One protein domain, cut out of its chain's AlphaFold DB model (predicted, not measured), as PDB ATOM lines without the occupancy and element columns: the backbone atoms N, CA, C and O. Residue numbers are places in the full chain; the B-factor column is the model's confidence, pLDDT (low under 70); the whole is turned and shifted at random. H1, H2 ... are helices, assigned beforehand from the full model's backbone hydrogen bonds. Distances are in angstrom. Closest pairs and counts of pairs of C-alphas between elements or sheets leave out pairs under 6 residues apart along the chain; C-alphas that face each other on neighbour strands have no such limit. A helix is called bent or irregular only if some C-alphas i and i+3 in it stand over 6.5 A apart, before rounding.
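This is residues 6 to 125 of the 126 residues of the protein "Aldedh domain-containing protein" of Trichoderma asperellum CBS 433.97 (UniProt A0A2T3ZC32). Two helices, H1 and H2, pack on each other at a steep tilt amid long loops, and the last part of the printed residues leaves this body as an arm that holds H3 and the short helix H4. Residues 90 to 96 and 98 to 125 stand free and stick out; at the other end of the printed part, residues 6 to 25 make a long loop that folds back on itself before H1. The printed part has 120 residues, with four named helices in the order H1, H2, H3, H4 and no named strand; the class is all helix, though only 52 of the 120 residues are in named elements. The whole is loose, with a radius of gyration of the C-alphas of 17.7 A and spans of 52 by 39 by 39 A.

H1, residues 26 to 42, is the longest helix by residues, and it touches H2, residues 56 to 71. Their closest C-alphas are those of Ile 30 and Phe 66, 5.8 A apart. Their lines stand at a steep tilt of 43 degrees, and they run the same way, with centres 11.6 A apart. H3, residues 91 to 102, is apart from H1 and from H2. H4, residues 117 to 123, is apart from H1, H2 and H3. In H2 and H3 every O i to N i+4 pair is within hydrogen-bond range; in H1 10 of 13 are, and in H4 0 of 3, beside 2 of 4 O i to N i+3 pairs.

H1 runs from Leu 26, C-alpha at (24.515, 10.050, 124.809), to Gly 42, 21.6 A from first to last C-alpha. It is irregular: the C-alphas of Arg 37 and Gly 40 are 8.6 A apart, and its line is a rough one. H2 runs from Arg 56, C-alpha at (28.397, 1.735, 115.496), to Ser 71 and measures 22.2 A. H3, from Glu 91 to Ser 102, measures 16.3 A. H4, from Thr 117 to Val 123, measures 10.6 A and ends with its C-alpha at (33.156, 28.086, 84.189).

The C-alphas of Ser 82 and Lys 125 are the two farthest apart, at 56.0 A. Without the stretches that stand free, the body has 85 residues and spans 39 by 35 by 23 A. The printed part has no cut. The links from H1 to H2, H2 to H3 and H3 to H4 are long, with 13, 19 and 14 residues. The mean pLDDT of the printed part is 71.9; residues 6 to 24 and 102 to 125 are under 70, and H4 has a mean of 38.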
ATOM      1  N   ILE A   6      29.004  16.381 118.184       50.12
ATOM      2  CA  ILE A   6      28.019  17.018 117.303       50.12
ATOM      3  C   ILE A   6      28.653  18.308 116.770       50.12
ATOM      4  O   ILE A   6      29.143  19.120 117.549       50.12
ATOM      5  N   SER A   7      28.698  18.478 115.446       40.38
ATOM      6  CA  SER A   7      29.275  19.662 114.796       40.38
ATOM      7  C   SER A   7      28.211  20.400 113.985       40.38
ATOM      8  O   SER A   7      27.685  19.866 113.007       40.38
ATOM      9  N   SER A   8      27.908  21.640 114.382       40.66
ATOM     10  CA  SER A   8      27.201  22.636 113.565       40.66
ATOM     11  C   SER A   8      28.061  23.894 113.466       40.66
ATOM     12  O   SER A   8      28.345  24.526 114.484       40.66
ATOM     13  N   GLU A   9      28.470  24.281 112.261       34.38
ATOM     14  CA  GLU A   9      29.206  25.530 112.043       34.38
ATOM     15  C   GLU A   9      28.251  26.734 112.128       34.38
ATOM     16  O   GLU A   9      27.257  26.810 111.404       34.38
ATOM     17  N   ARG A  10      28.560  27.678 113.026       41.53
ATOM     18  CA  ARG A  10      27.888  28.975 113.190       41.53
ATOM     19  C   ARG A  10      28.842  30.072 112.720       41.53
ATOM     20  O   ARG A  10      29.914  30.214 113.298       41.53
ATOM     21  N   VAL A  11      28.442  30.881 111.740       30.30
ATOM     22  CA  VAL A  11      29.120  32.148 111.416       30.30
ATOM     23  C   VAL A  11      28.063  33.245 111.327       30.30
ATOM     24  O   VAL A  11      27.497  33.464 110.265       30.30
ATOM     25  N   TRP A  12      27.764  33.880 112.463       23.03
ATOM     26  CA  TRP A  12      27.086  35.180 112.562       23.03
ATOM     27  C   TRP A  12      27.352  35.767 113.959       23.03
ATOM     28  O   TRP A  12      26.831  35.251 114.944       23.03
ATOM     29  N   GLY A  13      28.164  36.830 114.030       26.98
ATOM     30  CA  GLY A  13      28.359  37.675 115.220       26.98
ATOM     31  C   GLY A  13      29.041  37.026 116.438       26.98
ATOM     32  O   GLY A  13      29.130  35.809 116.561       26.98
ATOM     33  N   ASN A  14      29.512  37.867 117.366       28.02
ATOM     34  CA  ASN A  14      30.346  37.539 118.542       28.02
ATOM     35  C   ASN A  14      29.708  36.615 119.612       28.02
ATOM     36  O   ASN A  14      30.223  36.514 120.722       28.02
ATOM     37  N   TYR A  15      28.629  35.895 119.299       33.34
ATOM     38  CA  TYR A  15      28.088  34.818 120.132       33.34
ATOM     39  C   TYR A  15      28.493  33.462 119.553       33.34
ATOM     40  O   TYR A  15      27.714  32.739 118.921       33.34
ATOM     41  N   GLN A  16      29.749  33.100 119.787       32.44
ATOM     42  CA  GLN A  16      30.295  31.794 119.457       32.44
ATOM     43  C   GLN A  16      29.823  30.755 120.493       32.44
ATOM     44  O   GLN A  16      30.627  30.242 121.264       32.44
ATOM     45  N   LEU A  17      28.528  30.394 120.522       34.72
ATOM     46  CA  LEU A  17      28.155  29.120 121.152       34.72
ATOM     47  C   LEU A  17      28.601  28.025 120.186       34.72
ATOM     48  O   LEU A  17      27.868  27.568 119.306       34.72
ATOM     49  N   ARG A  18      29.863  27.631 120.338       34.69
ATOM     50  CA  ARG A  18      30.293  26.283 120.010       34.69
ATOM     51  C   ARG A  18      29.396  25.355 120.827       34.69
ATOM     52  O   ARG A  18      29.690  25.098 121.988       34.69
ATOM     53  N   HIS A  19      28.341  24.801 120.233       42.59
ATOM     54  CA  HIS A  19      27.761  23.566 120.759       42.59
ATOM     55  C   HIS A  19      28.712  22.407 120.423       42.59
ATOM     56  O   HIS A  19      28.328  21.426 119.798       42.59
ATOM     57  N   HIS A  20      29.976  22.507 120.854       39.88
ATOM     58  CA  HIS A  20      30.714  21.315 121.228       39.88
ATOM     59  C   HIS A  20      30.058  20.840 122.516       39.88
ATOM     60  O   HIS A  20      30.535  21.101 123.616       39.88
ATOM     61  N   ALA A  21      28.918  20.176 122.375       43.50
ATOM     62  CA  ALA A  21      28.421  19.322 123.423       43.50
ATOM     63  C   ALA A  21      29.400  18.142 123.494       43.50
ATOM     64  O   ALA A  21      29.147  17.080 122.932       43.50
ATOM     65  N   MET A  22      30.554  18.332 124.149       43.34
ATOM     66  CA  MET A  22      31.295  17.226 124.756       43.34
ATOM     67  C   MET A  22      30.477  16.749 125.957       43.34
ATOM     68  O   MET A  22      30.895  16.829 127.108       43.34
ATOM     69  N   THR A  23      29.264  16.286 125.694       49.38
ATOM     70  CA  THR A  23      28.484  15.606 126.704       49.38
ATOM     71  C   THR A  23      29.036  14.191 126.691       49.38
ATOM     72  O   THR A  23      28.983  13.469 125.692       49.38
ATOM     73  N   GLY A  24      29.651  13.782 127.800       60.06
ATOM     74  CA  GLY A  24      30.013  12.377 128.006       60.06
ATOM     75  C   GLY A  24      28.782  11.456 128.001       60.06
ATOM     76  O   GLY A  24      28.938  10.238 128.034       60.06
ATOM     77  N   ASN A  25      27.575  12.039 127.944       83.56
ATOM     78  CA  ASN A  25      26.278  11.389 127.947       83.56
ATOM     79  C   ASN A  25      25.606  11.432 126.558       83.56
ATOM     80  O   ASN A  25      25.451  12.494 125.944       83.56
ATOM     81  N   LEU A  26      25.196  10.250 126.085       85.75
ATOM     82  CA  LEU A  26      24.515  10.050 124.809       85.75
ATOM     83  C   LEU A  26      23.085  10.611 124.808       85.75
ATOM     84  O   LEU A  26      22.675  11.172 123.795       85.75
ATOM     85  N   ASP A  27      22.355  10.515 125.919       87.75
ATOM     86  CA  ASP A  27      20.961  10.976 126.005       87.75
ATOM     87  C   ASP A  27      20.867  12.496 125.847       87.75
ATOM     88  O   ASP A  27      20.021  13.028 125.129       87.75
ATOM     89  N   GLU A  28      21.813  13.207 126.457       86.81
ATOM     90  CA  GLU A  28      21.935  14.652 126.312       86.81
ATOM     91  C   GLU A  28      22.283  15.042 124.869       86.81
ATOM     92  O   GLU A  28      21.692  15.968 124.312       86.81
ATOM     93  N   ALA A  29      23.180  14.289 124.224       88.00
ATOM     94  CA  ALA A  29      23.536  14.504 122.825       88.00
ATOM     95  C   ALA A  29      22.337  14.280 121.882       88.00
ATOM     96  O   ALA A  29      22.191  14.989 120.881       88.00
ATOM     97  N   ILE A  30      21.469  13.308 122.186       91.38
ATOM     98  CA  ILE A  30      20.225  13.064 121.442       91.38
ATOM     99  C   ILE A  30      19.298  14.274 121.574       91.38
ATOM    100  O   ILE A  30      18.838  14.788 120.554       91.38
ATOM    101  N   ARG A  31      19.085  14.776 122.796       89.88
ATOM    102  CA  ARG A  31      18.217  15.938 123.046       89.88
ATOM    103  C   ARG A  31      18.737  17.207 122.369       89.88
ATOM    104  O   ARG A  31      17.999  17.840 121.627       89.88
ATOM    105  N   ILE A  32      20.019  17.532 122.548       88.12
ATOM    106  CA  ILE A  32      20.648  18.703 121.914       88.12
ATOM    107  C   ILE A  32      20.588  18.591 120.388       88.12
ATOM    108  O   ILE A  32      20.309  19.570 119.698       88.12
ATOM    109  N   GLY A  33      20.842  17.397 119.848       90.62
ATOM    110  CA  GLY A  33      20.751  17.170 118.413       90.62
ATOM    111  C   GLY A  33      19.329  17.330 117.877       90.62
ATOM    112  O   GLY A  33      19.151  17.887 116.796       90.62
ATOM    113  N   PHE A  34      18.326  16.865 118.622       92.25
ATOM    114  CA  PHE A  34      16.919  17.045 118.282       92.25
ATOM    115  C   PHE A  34      16.523  18.523 118.299       92.25
ATOM    116  O   PHE A  34      16.068  19.030 117.273       92.25
ATOM    117  N   ASP A  35      16.788  19.224 119.403       88.75
ATOM    118  CA  ASP A  35      16.457  20.643 119.565       88.75
ATOM    119  C   ASP A  35      17.132  21.480 118.466       88.75
ATOM    120  O   ASP A  35      16.471  22.219 117.739       88.75
ATOM    121  N   GLY A  36      18.434  21.270 118.239       87.88
ATOM    122  CA  GLY A  36      19.182  21.985 117.204       87.88
ATOM    123  C   GLY A  36      18.749  21.665 115.768       87.88
ATOM    124  O   GLY A  36      18.997  22.465 114.864       87.88
ATOM    125  N   ARG A  37      18.120  20.507 115.518       91.69
ATOM    126  CA  ARG A  37      17.595  20.148 114.189       91.69
ATOM    127  C   ARG A  37      16.189  20.692 113.963       91.69
ATOM    128  O   ARG A  37      15.892  21.115 112.844       91.69
ATOM    129  N   MET A  38      15.341  20.614 114.984       90.25
ATOM    130  CA  MET A  38      13.902  20.863 114.882       90.25
ATOM    131  C   MET A  38      13.497  22.282 115.286       90.25
ATOM    132  O   MET A  38      12.348  22.665 115.058       90.25
ATOM    133  N   GLU A  39      14.426  23.097 115.794       84.38
ATOM    134  CA  GLU A  39      14.209  24.530 115.994       84.38
ATOM    135  C   GLU A  39      13.711  25.204 114.702       84.38
ATOM    136  O   GLU A  39      14.241  24.988 113.605       84.38
ATOM    137  N   GLY A  40      12.631  25.986 114.820       85.31
ATOM    138  CA  GLY A  40      11.971  26.625 113.678       85.31
ATOM    139  C   GLY A  40      11.537  25.634 112.590       85.31
ATOM    140  O   GLY A  40      11.576  25.961 111.402       85.31
ATOM    141  N   MET A  41      11.182  24.403 112.972       89.62
ATOM    142  CA  MET A  41      10.818  23.313 112.057       89.62
ATOM    143  C   MET A  41      11.948  22.948 111.081       89.62
ATOM    144  O   MET A  41      11.704  22.522 109.952       89.62
ATOM    145  N   GLY A  42      13.205  23.167 111.484       88.31
ATOM    146  CA  GLY A  42      14.385  22.923 110.654       88.31
ATOM    147  C   GLY A  42      14.551  23.897 109.482       88.31
ATOM    148  O   GLY A  42      15.425  23.678 108.636       88.31
ATOM    149  N   GLN A  43      13.749  24.970 109.438       89.31
ATOM    150  CA  GLN A  43      13.811  26.046 108.438       89.31
ATOM    151  C   GLN A  43      14.735  27.199 108.867       89.31
ATOM    152  O   GLN A  43      14.685  28.292 108.312       89.31
ATOM    153  N   VAL A  44      15.601  26.956 109.850       87.19
ATOM    154  CA  VAL A  44      16.616  27.908 110.304       87.19
ATOM    155  C   VAL A  44      17.929  27.635 109.567       87.19
ATOM    156  O   VAL A  44      18.379  26.491 109.455       87.19
ATOM    157  N   CYS A  45      18.588  28.681 109.063       87.69
ATOM    158  CA  CYS A  45      19.846  28.548 108.315       87.69
ATOM    159  C   CYS A  45      20.941  27.839 109.132       87.69
ATOM    160  O   CYS A  45      21.668  26.999 108.592       87.69
ATOM    161  N   VAL A  46      20.978  28.092 110.441       81.44
ATOM    162  CA  VAL A  46      21.898  27.483 111.412       81.44
ATOM    163  C   VAL A  46      21.374  26.192 112.047       81.44
ATOM    164  O   VAL A  46      22.068  25.624 112.885       81.44
ATOM    165  N   ALA A  47      20.207  25.683 111.626       84.75
ATOM    166  CA  ALA A  47      19.716  24.394 112.104       84.75
ATOM    167  C   ALA A  47      20.759  23.307 111.830       84.75
ATOM    168  O   ALA A  47      21.366  23.265 110.744       84.75
ATOM    169  N   LEU A  48      20.933  22.412 112.797       86.81
ATOM    170  CA  LEU A  48      21.773  21.232 112.668       86.81
ATOM    171  C   LEU A  48      21.269  20.407 111.476       86.81
ATOM    172  O   LEU A  48      20.070  20.298 111.239       86.81
ATOM    173  N   LYS A  49      22.178  19.891 110.647       85.75
ATOM    174  CA  LYS A  49      21.824  19.104 109.442       85.75
ATOM    175  C   LYS A  49      22.540  17.764 109.396       85.75
ATOM    176  O   LYS A  49      22.072  16.841 108.739       85.75
ATOM    177  N   ARG A  50      23.704  17.670 110.042       87.19
ATOM    178  CA  ARG A  50      24.573  16.494 110.026       87.19
ATOM    179  C   ARG A  50      24.899  16.107 111.460       87.19
ATOM    180  O   ARG A  50      25.390  16.931 112.221       87.19
ATOM    181  N   HIS A  51      24.644  14.848 111.791       84.94
ATOM    182  CA  HIS A  51      24.957  14.246 113.082       84.94
ATOM    183  C   HIS A  51      26.080  13.237 112.843       84.94
ATOM    184  O   HIS A  51      25.903  12.298 112.066       84.94
ATOM    185  N   ILE A  52      27.252  13.457 113.440       86.31
ATOM    186  CA  ILE A  52      28.432  12.606 113.239       86.31
ATOM    187  C   ILE A  52      28.679  11.839 114.534       86.31
ATOM    188  O   ILE A  52      29.220  12.373 115.496       86.31
ATOM    189  N   ILE A  53      28.256  10.576 114.571       86.19
ATOM    190  CA  ILE A  53      28.394   9.729 115.757       86.19
ATOM    191  C   ILE A  53      29.522   8.729 115.527       86.19
ATOM    192  O   ILE A  53      29.513   7.970 114.559       86.19
ATOM    193  N   VAL A  54      30.514   8.741 116.417       86.31
ATOM    194  CA  VAL A  54      31.666   7.838 116.347       86.31
ATOM    195  C   VAL A  54      31.343   6.554 117.113       86.31
ATOM    196  O   VAL A  54      31.089   6.594 118.318       86.31
ATOM    197  N   GLY A  55      31.383   5.419 116.407       89.31
ATOM    198  CA  GLY A  55      31.094   4.082 116.938       89.31
ATOM    199  C   GLY A  55      29.703   3.569 116.546       89.31
ATOM    200  O   GLY A  55      28.707   4.270 116.710       89.31
ATOM    201  N   ARG A  56      29.634   2.327 116.041       89.69
ATOM    202  CA  ARG A  56      28.397   1.735 115.496       89.69
ATOM    203  C   ARG A  56      27.295   1.604 116.548       89.69
ATOM    204  O   ARG A  56      26.196   2.086 116.322       89.69
ATOM    205  N   GLU A  57      27.596   1.015 117.703       90.69
ATOM    206  CA  GLU A  57      26.615   0.810 118.779       90.69
ATOM    207  C   GLU A  57      26.024   2.137 119.288       90.69
ATOM    208  O   GLU A  57      24.816   2.271 119.460       90.69
ATOM    209  N   ARG A  58      26.875   3.158 119.469       87.62
ATOM    210  CA  ARG A  58      26.438   4.505 119.868       87.62
ATOM    211  C   ARG A  58      25.571   5.148 118.791       87.62
ATOM    212  O   ARG A  58      24.602   5.818 119.125       87.62
ATOM    213  N   GLY A  59      25.918   4.945 117.519       90.00
ATOM    214  CA  GLY A  59      25.143   5.424 116.377       90.00
ATOM    215  C   GLY A  59      23.738   4.829 116.326       90.00
ATOM    216  O   GLY A  59      22.782   5.567 116.104       90.00
ATOM    217  N   GLU A  60      23.601   3.531 116.597       93.31
ATOM    218  CA  GLU A  60      22.294   2.867 116.653       93.31
ATOM    219  C   GLU A  60      21.437   3.408 117.806       93.31
ATOM    220  O   GLU A  60      20.330   3.884 117.559       93.31
ATOM    221  N   LYS A  61      21.989   3.486 119.025       92.69
ATOM    222  CA  LYS A  61      21.294   4.081 120.184       92.69
ATOM    223  C   LYS A  61      20.896   5.542 119.942       92.69
ATOM    224  O   LYS A  61      19.788   5.957 120.280       92.69
ATOM    225  N   TYR A  62      21.781   6.325 119.321       92.69
ATOM    226  CA  TYR A  62      21.499   7.711 118.948       92.69
ATOM    227  C   TYR A  62      20.326   7.802 117.973       92.69
ATOM    228  O   TYR A  62      19.407   8.592 118.174       92.69
ATOM    229  N   LYS A  63      20.362   6.986 116.915       93.62
ATOM    230  CA  LYS A  63      19.319   6.929 115.891       93.62
ATOM    231  C   LYS A  63      17.972   6.564 116.510       93.62
ATOM    232  O   LYS A  63      16.996   7.253 116.238       93.62
ATOM    233  N   GLU A  64      17.921   5.534 117.347       95.62
ATOM    234  CA  GLU A  64      16.691   5.097 118.018       95.62
ATOM    235  C   GLU A  64      16.089   6.201 118.890       95.62
ATOM    236  O   GLU A  64      14.912   6.537 118.739       95.62
ATOM    237  N   GLY A  65      16.893   6.820 119.758       94.62
ATOM    238  CA  GLY A  65      16.412   7.907 120.610       94.62
ATOM    239  C   GLY A  65      15.997   9.145 119.814       94.62
ATOM    240  O   GLY A  65      14.972   9.756 120.114       94.62
ATOM    241  N   PHE A  66      16.733   9.485 118.754       94.00
ATOM    242  CA  PHE A  66      16.382  10.598 117.874       94.00
ATOM    243  C   PHE A  66      15.063  10.343 117.131       94.00
ATOM    244  O   PHE A  66      14.189  11.210 117.114       94.00
ATOM    245  N   VAL A  67      14.880   9.144 116.565       95.12
ATOM    246  CA  VAL A  67      13.627   8.741 115.907       95.12
ATOM    247  C   VAL A  67      12.467   8.790 116.894       95.12
ATOM    248  O   VAL A  67      11.412   9.313 116.544       95.12
ATOM    249  N   LYS A  68      12.665   8.331 118.135       96.25
ATOM    250  CA  LYS A  68      11.645   8.407 119.187       96.25
ATOM    251  C   LYS A  68      11.186   9.849 119.428       96.25
ATOM    252  O   LYS A  68       9.981  10.094 119.431       96.25
ATOM    253  N   LEU A  69      12.113  10.800 119.556       94.19
ATOM    254  CA  LEU A  69      11.773  12.219 119.736       94.19
ATOM    255  C   LEU A  69      11.024  12.796 118.528       94.19
ATOM    256  O   LEU A  69       9.981  13.422 118.701       94.19
ATOM    257  N   VAL A  70      11.504  12.534 117.308       92.69
ATOM    258  CA  VAL A  70      10.846  13.009 116.078       92.69
ATOM    259  C   VAL A  70       9.449  12.408 115.920       92.69
ATOM    260  O   VAL A  70       8.511  13.125 115.591       92.69
ATOM    261  N   SER A  71       9.283  11.115 116.205       93.38
ATOM    262  CA  SER A  71       7.987  10.427 116.117       93.38
ATOM    263  C   SER A  71       6.962  10.914 117.145       93.38
ATOM    264  O   SER A  71       5.763  10.779 116.923       93.38
ATOM    265  N   GLY A  72       7.422  11.499 118.255       93.50
ATOM    266  CA  GLY A  72       6.557  12.094 119.272       93.50
ATOM    267  C   GLY A  72       5.996  13.465 118.888       93.50
ATOM    268  O   GLY A  72       5.142  13.990 119.605       93.50
ATOM    269  N   MET A  73       6.459  14.063 117.785       92.12
ATOM    270  CA  MET A  73       5.976  15.365 117.334       92.12
ATOM    271  C   MET A  73       4.573  15.268 116.721       92.12
ATOM    272  O   MET A  73       4.273  14.369 115.939       92.12
ATOM    273  N   LYS A  74       3.721  16.246 117.031       92.38
ATOM    274  CA  LYS A  74       2.360  16.387 116.509       92.38
ATOM    275  C   LYS A  74       2.309  17.460 115.433       92.38
ATOM    276  O   LYS A  74       2.548  18.635 115.718       92.38
ATOM    277  N   ALA A  75       2.008  17.044 114.207       91.75
ATOM    278  CA  ALA A  75       1.767  17.949 113.090       91.75
ATOM    279  C   ALA A  75       0.339  18.489 113.134       91.75
ATOM    280  O   ALA A  75      -0.593  17.723 113.378       91.75
ATOM    281  N   GLY A  76       0.164  19.784 112.883       90.62
ATOM    282  CA  GLY A  76      -1.149  20.412 112.996       90.62
ATOM    283  C   GLY A  76      -1.167  21.899 112.652       90.62
ATOM    284  O   GLY A  76      -0.235  22.433 112.045       90.62
ATOM    285  N   ASP A  77      -2.258  22.561 113.037       89.06
ATOM    286  CA  ASP A  77      -2.435  24.003 112.862       89.06
ATOM    287  C   ASP A  77      -1.464  24.764 113.788       89.06
ATOM    288  O   ASP A  77      -1.435  24.478 114.988       89.06
ATOM    289  N   PRO A  78      -0.686  25.743 113.287       87.75
ATOM    290  CA  PRO A  78       0.196  26.565 114.121       87.75
ATOM    291  C   PRO A  78      -0.534  27.401 115.187       87.75
ATOM    292  O   PRO A  78       0.114  27.912 116.099       87.75
ATOM    293  N   ARG A  79      -1.857  27.584 115.079       90.94
ATOM    294  CA  ARG A  79      -2.683  28.240 116.105       90.94
ATOM    295  C   ARG A  79      -3.069  27.304 117.247       90.94
ATOM    296  O   ARG A  79      -3.417  27.792 118.322       90.94
ATOM    297  N   ASP A  80      -3.017  25.991 117.033       92.44
ATOM    298  CA  ASP A  80      -3.256  25.019 118.093       92.44
ATOM    299  C   ASP A  80      -1.992  24.863 118.949       92.44
ATOM    300  O   ASP A  80      -0.914  24.525 118.463       92.44
ATOM    301  N   ARG A  81      -2.140  25.077 120.260       90.19
ATOM    302  CA  ARG A  81      -1.062  24.908 121.245       90.19
ATOM    303  C   ARG A  81      -0.605  23.455 121.383       90.19
ATOM    304  O   ARG A  81       0.470  23.218 121.929       90.19
ATOM    305  N   SER A  82      -1.415  22.493 120.943       91.81
ATOM    306  CA  SER A  82      -1.076  21.068 120.960       91.81
ATOM    307  C   SER A  82      -0.137  20.658 119.812       91.81
ATOM    308  O   SER A  82       0.495  19.597 119.884       91.81
ATOM    309  N   THR A  83      -0.009  21.507 118.786       90.50
ATOM    310  CA  THR A  83       0.872  21.307 117.634       90.50
ATOM    311  C   THR A  83       2.325  21.553 118.017       90.50
ATOM    312  O   THR A  83       2.686  22.619 118.512       90.50
ATOM    313  N   THR A  84       3.197  20.591 117.715       89.44
ATOM    314  CA  THR A  84       4.647  20.735 117.914       89.44
ATOM    315  C   THR A  84       5.410  20.898 116.602       89.44
ATOM    316  O   THR A  84       6.561  21.325 116.631       89.44
ATOM    317  N   ILE A  85       4.814  20.544 115.456       91.19
ATOM    318  CA  ILE A  85       5.382  20.806 114.129       91.19
ATOM    319  C   ILE A  85       4.365  21.509 113.227       91.19
ATOM    320  O   ILE A  85       3.285  20.993 112.950       91.19
ATOM    321  N   GLY A  86       4.722  22.717 112.796       89.12
ATOM    322  CA  GLY A  86       3.904  23.543 111.911       89.12
ATOM    323  C   GLY A  86       4.231  23.340 110.425       89.12
ATOM    324  O   GLY A  86       5.123  22.561 110.077       89.12
ATOM    325  N   PRO A  87       3.536  24.061 109.531       90.81
ATOM    326  CA  PRO A  87       3.787  23.994 108.097       90.81
ATOM    327  C   PRO A  87       5.139  24.614 107.709       90.81
ATOM    328  O   PRO A  87       5.720  25.432 108.426       90.81
ATOM    329  N   LEU A  88       5.623  24.255 106.518       90.62
ATOM    330  CA  LEU A  88       6.721  24.973 105.868       90.62
ATOM    331  C   LEU A  88       6.257  26.365 105.421       90.62
ATOM    332  O   LEU A  88       5.065  26.587 105.216       90.62
ATOM    333  N   PHE A  89       7.195  27.298 105.231       89.81
ATOM    334  CA  PHE A  89       6.840  28.697 104.960       89.81
ATOM    335  C   PHE A  89       6.049  28.892 103.652       89.81
ATOM    336  O   PHE A  89       5.289  29.848 103.534       89.81
ATOM    337  N   ALA A  90       6.247  28.011 102.663       91.06
ATOM    338  CA  ALA A  90       5.575  28.072 101.371       91.06
ATOM    339  C   ALA A  90       5.372  26.683 100.751       91.06
ATOM    340  O   ALA A  90       6.195  25.774 100.899       91.06
ATOM    341  N   GLU A  91       4.306  26.552  99.961       91.94
ATOM    342  CA  GLU A  91       3.963  25.318  99.246       91.94
ATOM    343  C   GLU A  91       5.044  24.908  98.229       91.94
ATOM    344  O   GLU A  91       5.343  23.723  98.062       91.94
ATOM    345  N   SER A  92       5.681  25.882  97.570       91.44
ATOM    346  CA  SER A  92       6.795  25.632  96.646       91.44
ATOM    347  C   SER A  92       7.955  24.923  97.345       91.44
ATOM    348  O   SER A  92       8.523  23.973  96.805       91.44
ATOM    349  N   VAL A  93       8.259  25.320  98.579       88.25
ATOM    350  CA  VAL A  93       9.313  24.702  99.389       88.25
ATOM    351  C   VAL A  93       8.894  23.337  99.899       88.25
ATOM    352  O   VAL A  93       9.716  22.424  99.887       88.25
ATOM    353  N   HIS A  94       7.618  23.139 100.227       88.88
ATOM    354  CA  HIS A  94       7.093  21.808 100.526       88.88
ATOM    355  C   HIS A  94       7.260  20.832  99.350       88.88
ATOM    356  O   HIS A  94       7.712  19.704  99.549       88.88
ATOM    357  N   LYS A  95       6.995  21.272  98.113       88.94
ATOM    358  CA  LYS A  95       7.203  20.454  96.902       88.94
ATOM    359  C   LYS A  95       8.676  20.088  96.702       88.94
ATOM    360  O   LYS A  95       8.987  18.923  96.447       88.94
ATOM    361  N   VAL A  96       9.585  21.054  96.861       87.94
ATOM    362  CA  VAL A  96      11.037  20.816  96.759       87.94
ATOM    363  C   VAL A  96      11.518  19.870  97.857       87.94
ATOM    364  O   VAL A  96      12.226  18.906  97.571       87.94
ATOM    365  N   PHE A  97      11.094  20.095  99.100       86.31
ATOM    366  CA  PHE A  97      11.450  19.244 100.231       86.31
ATOM    367  C   PHE A  97      10.968  17.805 100.025       86.31
ATOM    368  O   PHE A  97      11.743  16.863 100.176       86.31
ATOM    369  N   ARG A  98       9.716  17.625  99.592       86.38
ATOM    370  CA  ARG A  98       9.160  16.309  99.262       86.38
ATOM    371  C   ARG A  98       9.952  15.624  98.148       86.38
ATOM    372  O   ARG A  98      10.191  14.423  98.242       86.38
ATOM    373  N   SER A  99      10.405  16.374  97.140       86.62
ATOM    374  CA  SER A  99      11.305  15.842  96.111       86.62
ATOM    375  C   SER A  99      12.610  15.327  96.725       86.62
ATOM    376  O   SER A  99      12.989  14.195  96.445       86.62
ATOM    377  N   TRP A 100      13.250  16.080  97.622       81.62
ATOM    378  CA  TRP A 100      14.482  15.643  98.294       81.62
ATOM    379  C   TRP A 100      14.298  14.392  99.149       81.62
ATOM    380  O   TRP A 100      15.178  13.542  99.151       81.62
ATOM    381  N   VAL A 101      13.167  14.266  99.846       82.00
ATOM    382  CA  VAL A 101      12.862  13.071 100.650       82.00
ATOM    383  C   VAL A 101      12.590  11.859  99.756       82.00
ATOM    384  O   VAL A 101      13.051  10.766 100.056       82.00
ATOM    385  N   SER A 102      11.879  12.049  98.637       67.69
ATOM    386  CA  SER A 102      11.610  10.973  97.669       67.69
ATOM    387  C   SER A 102      12.848  10.522  96.888       67.69
ATOM    388  O   SER A 102      12.871   9.415  96.353       67.69
ATOM    389  N   LEU A 103      13.878  11.374  96.814       63.03
ATOM    390  CA  LEU A 103      15.200  11.028  96.296       63.03
ATOM    391  C   LEU A 103      15.932  10.221  97.370       63.03
ATOM    392  O   LEU A 103      16.765  10.726  98.118       63.03
ATOM    393  N   ASP A 104      15.534   8.966  97.472       48.84
ATOM    394  CA  ASP A 104      15.847   8.118  98.604       48.84
ATOM    395  C   ASP A 104      17.359   7.859  98.780       48.84
ATOM    396  O   ASP A 104      18.128   7.691  97.825       48.84
ATOM    397  N   PHE A 105      17.773   7.789 100.047       47.94
ATOM    398  CA  PHE A 105      19.145   7.574 100.537       47.94
ATOM    399  C   PHE A 105      19.689   6.159 100.255       47.94
ATOM    400  O   PHE A 105      20.856   5.875 100.544       47.94
ATOM    401  N   THR A 106      18.859   5.273  99.702       47.75
ATOM    402  CA  THR A 106      19.164   3.862  99.422       47.75
ATOM    403  C   THR A 106      20.158   3.675  98.278       47.75
ATOM    404  O   THR A 106      20.790   2.623  98.187       47.75
ATOM    405  N   ASN A 107      20.383   4.700  97.449       40.91
ATOM    406  CA  ASN A 107      21.340   4.633  96.350       40.91
ATOM    407  C   ASN A 107      22.555   5.546  96.591       40.91
ATOM    408  O   ASN A 107      22.595   6.709  96.196       40.91
ATOM    409  N   LEU A 108      23.603   5.008  97.224       47.59
ATOM    410  CA  LEU A 108      24.878   5.719  97.409       47.59
ATOM    411  C   LEU A 108      25.557   6.127  96.081       47.59
ATOM    412  O   LEU A 108      26.437   6.992  96.104       47.59
ATOM    413  N   SER A 109      25.158   5.560  94.934       46.59
ATOM    414  CA  SER A 109      25.772   5.848  93.626       46.59
ATOM    415  C   SER A 109      25.421   7.231  93.057       46.59
ATOM    416  O   SER A 109      26.193   7.796  92.280       46.59
ATOM    417  N   THR A 110      24.314   7.847  93.485       39.03
ATOM    418  CA  THR A 110      23.876   9.174  93.009       39.03
ATOM    419  C   THR A 110      24.492  10.349  93.778       39.03
ATOM    420  O   THR A 110      24.261  11.506  93.418       39.03
ATOM    421  N   ARG A 111      25.379  10.096  94.756       45.19
ATOM    422  CA  ARG A 111      26.046  11.120  95.596       45.19
ATOM    423  C   ARG A 111      26.904  12.168  94.857       45.19
ATOM    424  O   ARG A 111      27.423  13.069  95.507       45.19
ATOM    425  N   ARG A 112      27.068  12.104  93.529       35.75
ATOM    426  CA  ARG A 112      27.879  13.067  92.743       35.75
ATOM    427  C   ARG A 112      27.132  13.833  91.650       35.75
ATOM    428  O   ARG A 112      27.779  14.366  90.751       35.75
ATOM    429  N   ARG A 113      25.799  13.915  91.669       34.47
ATOM    430  CA  ARG A 113      25.076  14.584  90.569       34.47
ATOM    431  C   ARG A 113      24.057  15.632  91.014       34.47
ATOM    432  O   ARG A 113      22.983  15.735  90.453       34.47
ATOM    433  N   PHE A 114      24.452  16.470  91.968       31.91
ATOM    434  CA  PHE A 114      23.887  17.815  92.132       31.91
ATOM    435  C   PHE A 114      24.988  18.871  91.991       31.91
ATOM    436  O   PHE A 114      25.114  19.795  92.783       31.91
ATOM    437  N   VAL A 115      25.803  18.745  90.942       33.59
ATOM    438  CA  VAL A 115      26.346  19.953  90.327       33.59
ATOM    439  C   VAL A 115      25.305  20.390  89.317       33.59
ATOM    440  O   VAL A 115      24.976  19.630  88.408       33.59
ATOM    441  N   CYS A 116      24.758  21.591  89.497       29.14
ATOM    442  CA  CYS A 116      23.986  22.271  88.468       29.14
ATOM    443  C   CYS A 116      24.801  22.221  87.164       29.14
ATOM    444  O   CYS A 116      25.789  22.940  87.009       29.14
ATOM    445  N   THR A 117      24.432  21.345  86.229       41.00
ATOM    446  CA  THR A 117      25.129  21.199  84.941       41.00
ATOM    447  C   THR A 117      25.050  22.488  84.120       41.00
ATOM    448  O   THR A 117      25.952  22.770  83.336       41.00
ATOM    449  N   LYS A 118      24.048  23.339  84.391       33.59
ATOM    450  CA  LYS A 118      23.948  24.713  83.871       33.59
ATOM    451  C   LYS A 118      25.011  25.679  84.421       33.59
ATOM    452  O   LYS A 118      25.303  26.662  83.750       33.59
ATOM    453  N   CYS A 119      25.604  25.426  85.592       34.25
ATOM    454  CA  CYS A 119      26.702  26.246  86.123       34.25
ATOM    455  C   CYS A 119      28.072  25.825  85.571       34.25
ATOM    456  O   CYS A 119      28.910  26.689  85.322       34.25
ATOM    457  N   ILE A 120      28.304  24.529  85.319       38.03
ATOM    458  CA  ILE A 120      29.593  24.041  84.788       38.03
ATOM    459  C   ILE A 120      29.896  24.608  83.392       38.03
ATOM    460  O   ILE A 120      31.047  24.939  83.105       38.03
ATOM    461  N   SER A 121      28.889  24.775  82.528       37.34
ATOM    462  CA  SER A 121      29.115  25.282  81.166       37.34
ATOM    463  C   SER A 121      29.561  26.750  81.112       37.34
ATOM    464  O   SER A 121      30.114  27.166  80.096       37.34
ATOM    465  N   LYS A 122      29.391  27.525  82.197       39.75
ATOM    466  CA  LYS A 122      29.877  28.914  82.300       39.75
ATOM    467  C   LYS A 122      31.292  29.047  82.870       39.75
ATOM    468  O   LYS A 122      31.920  30.072  82.638       39.75
ATOM    469  N   VAL A 123      31.813  28.035  83.568       45.22
ATOM    470  CA  VAL A 123      33.156  28.086  84.189       45.22
ATOM    471  C   VAL A 123      34.259  27.603  83.235       45.22
ATOM    472  O   VAL A 123      35.414  27.951  83.417       45.22
ATOM    473  N   LYS A 124      33.922  26.874  82.162       37.59
ATOM    474  CA  LYS A 124      34.894  26.368  81.167       37.59
ATOM    475  C   LYS A 124      35.220  27.327  80.004       37.59
ATOM    476  O   LYS A 124      35.877  26.912  79.057       37.59
ATOM    477  N   LYS A 125      34.742  28.579  80.040       42.44
ATOM    478  CA  LYS A 125      34.980  29.609  79.002       42.44
ATOM    479  C   LYS A 125      35.595  30.909  79.553       42.44
ATOM    480  O   LYS A 125      35.322  31.988  79.029       42.44
TER     481      LYS A 125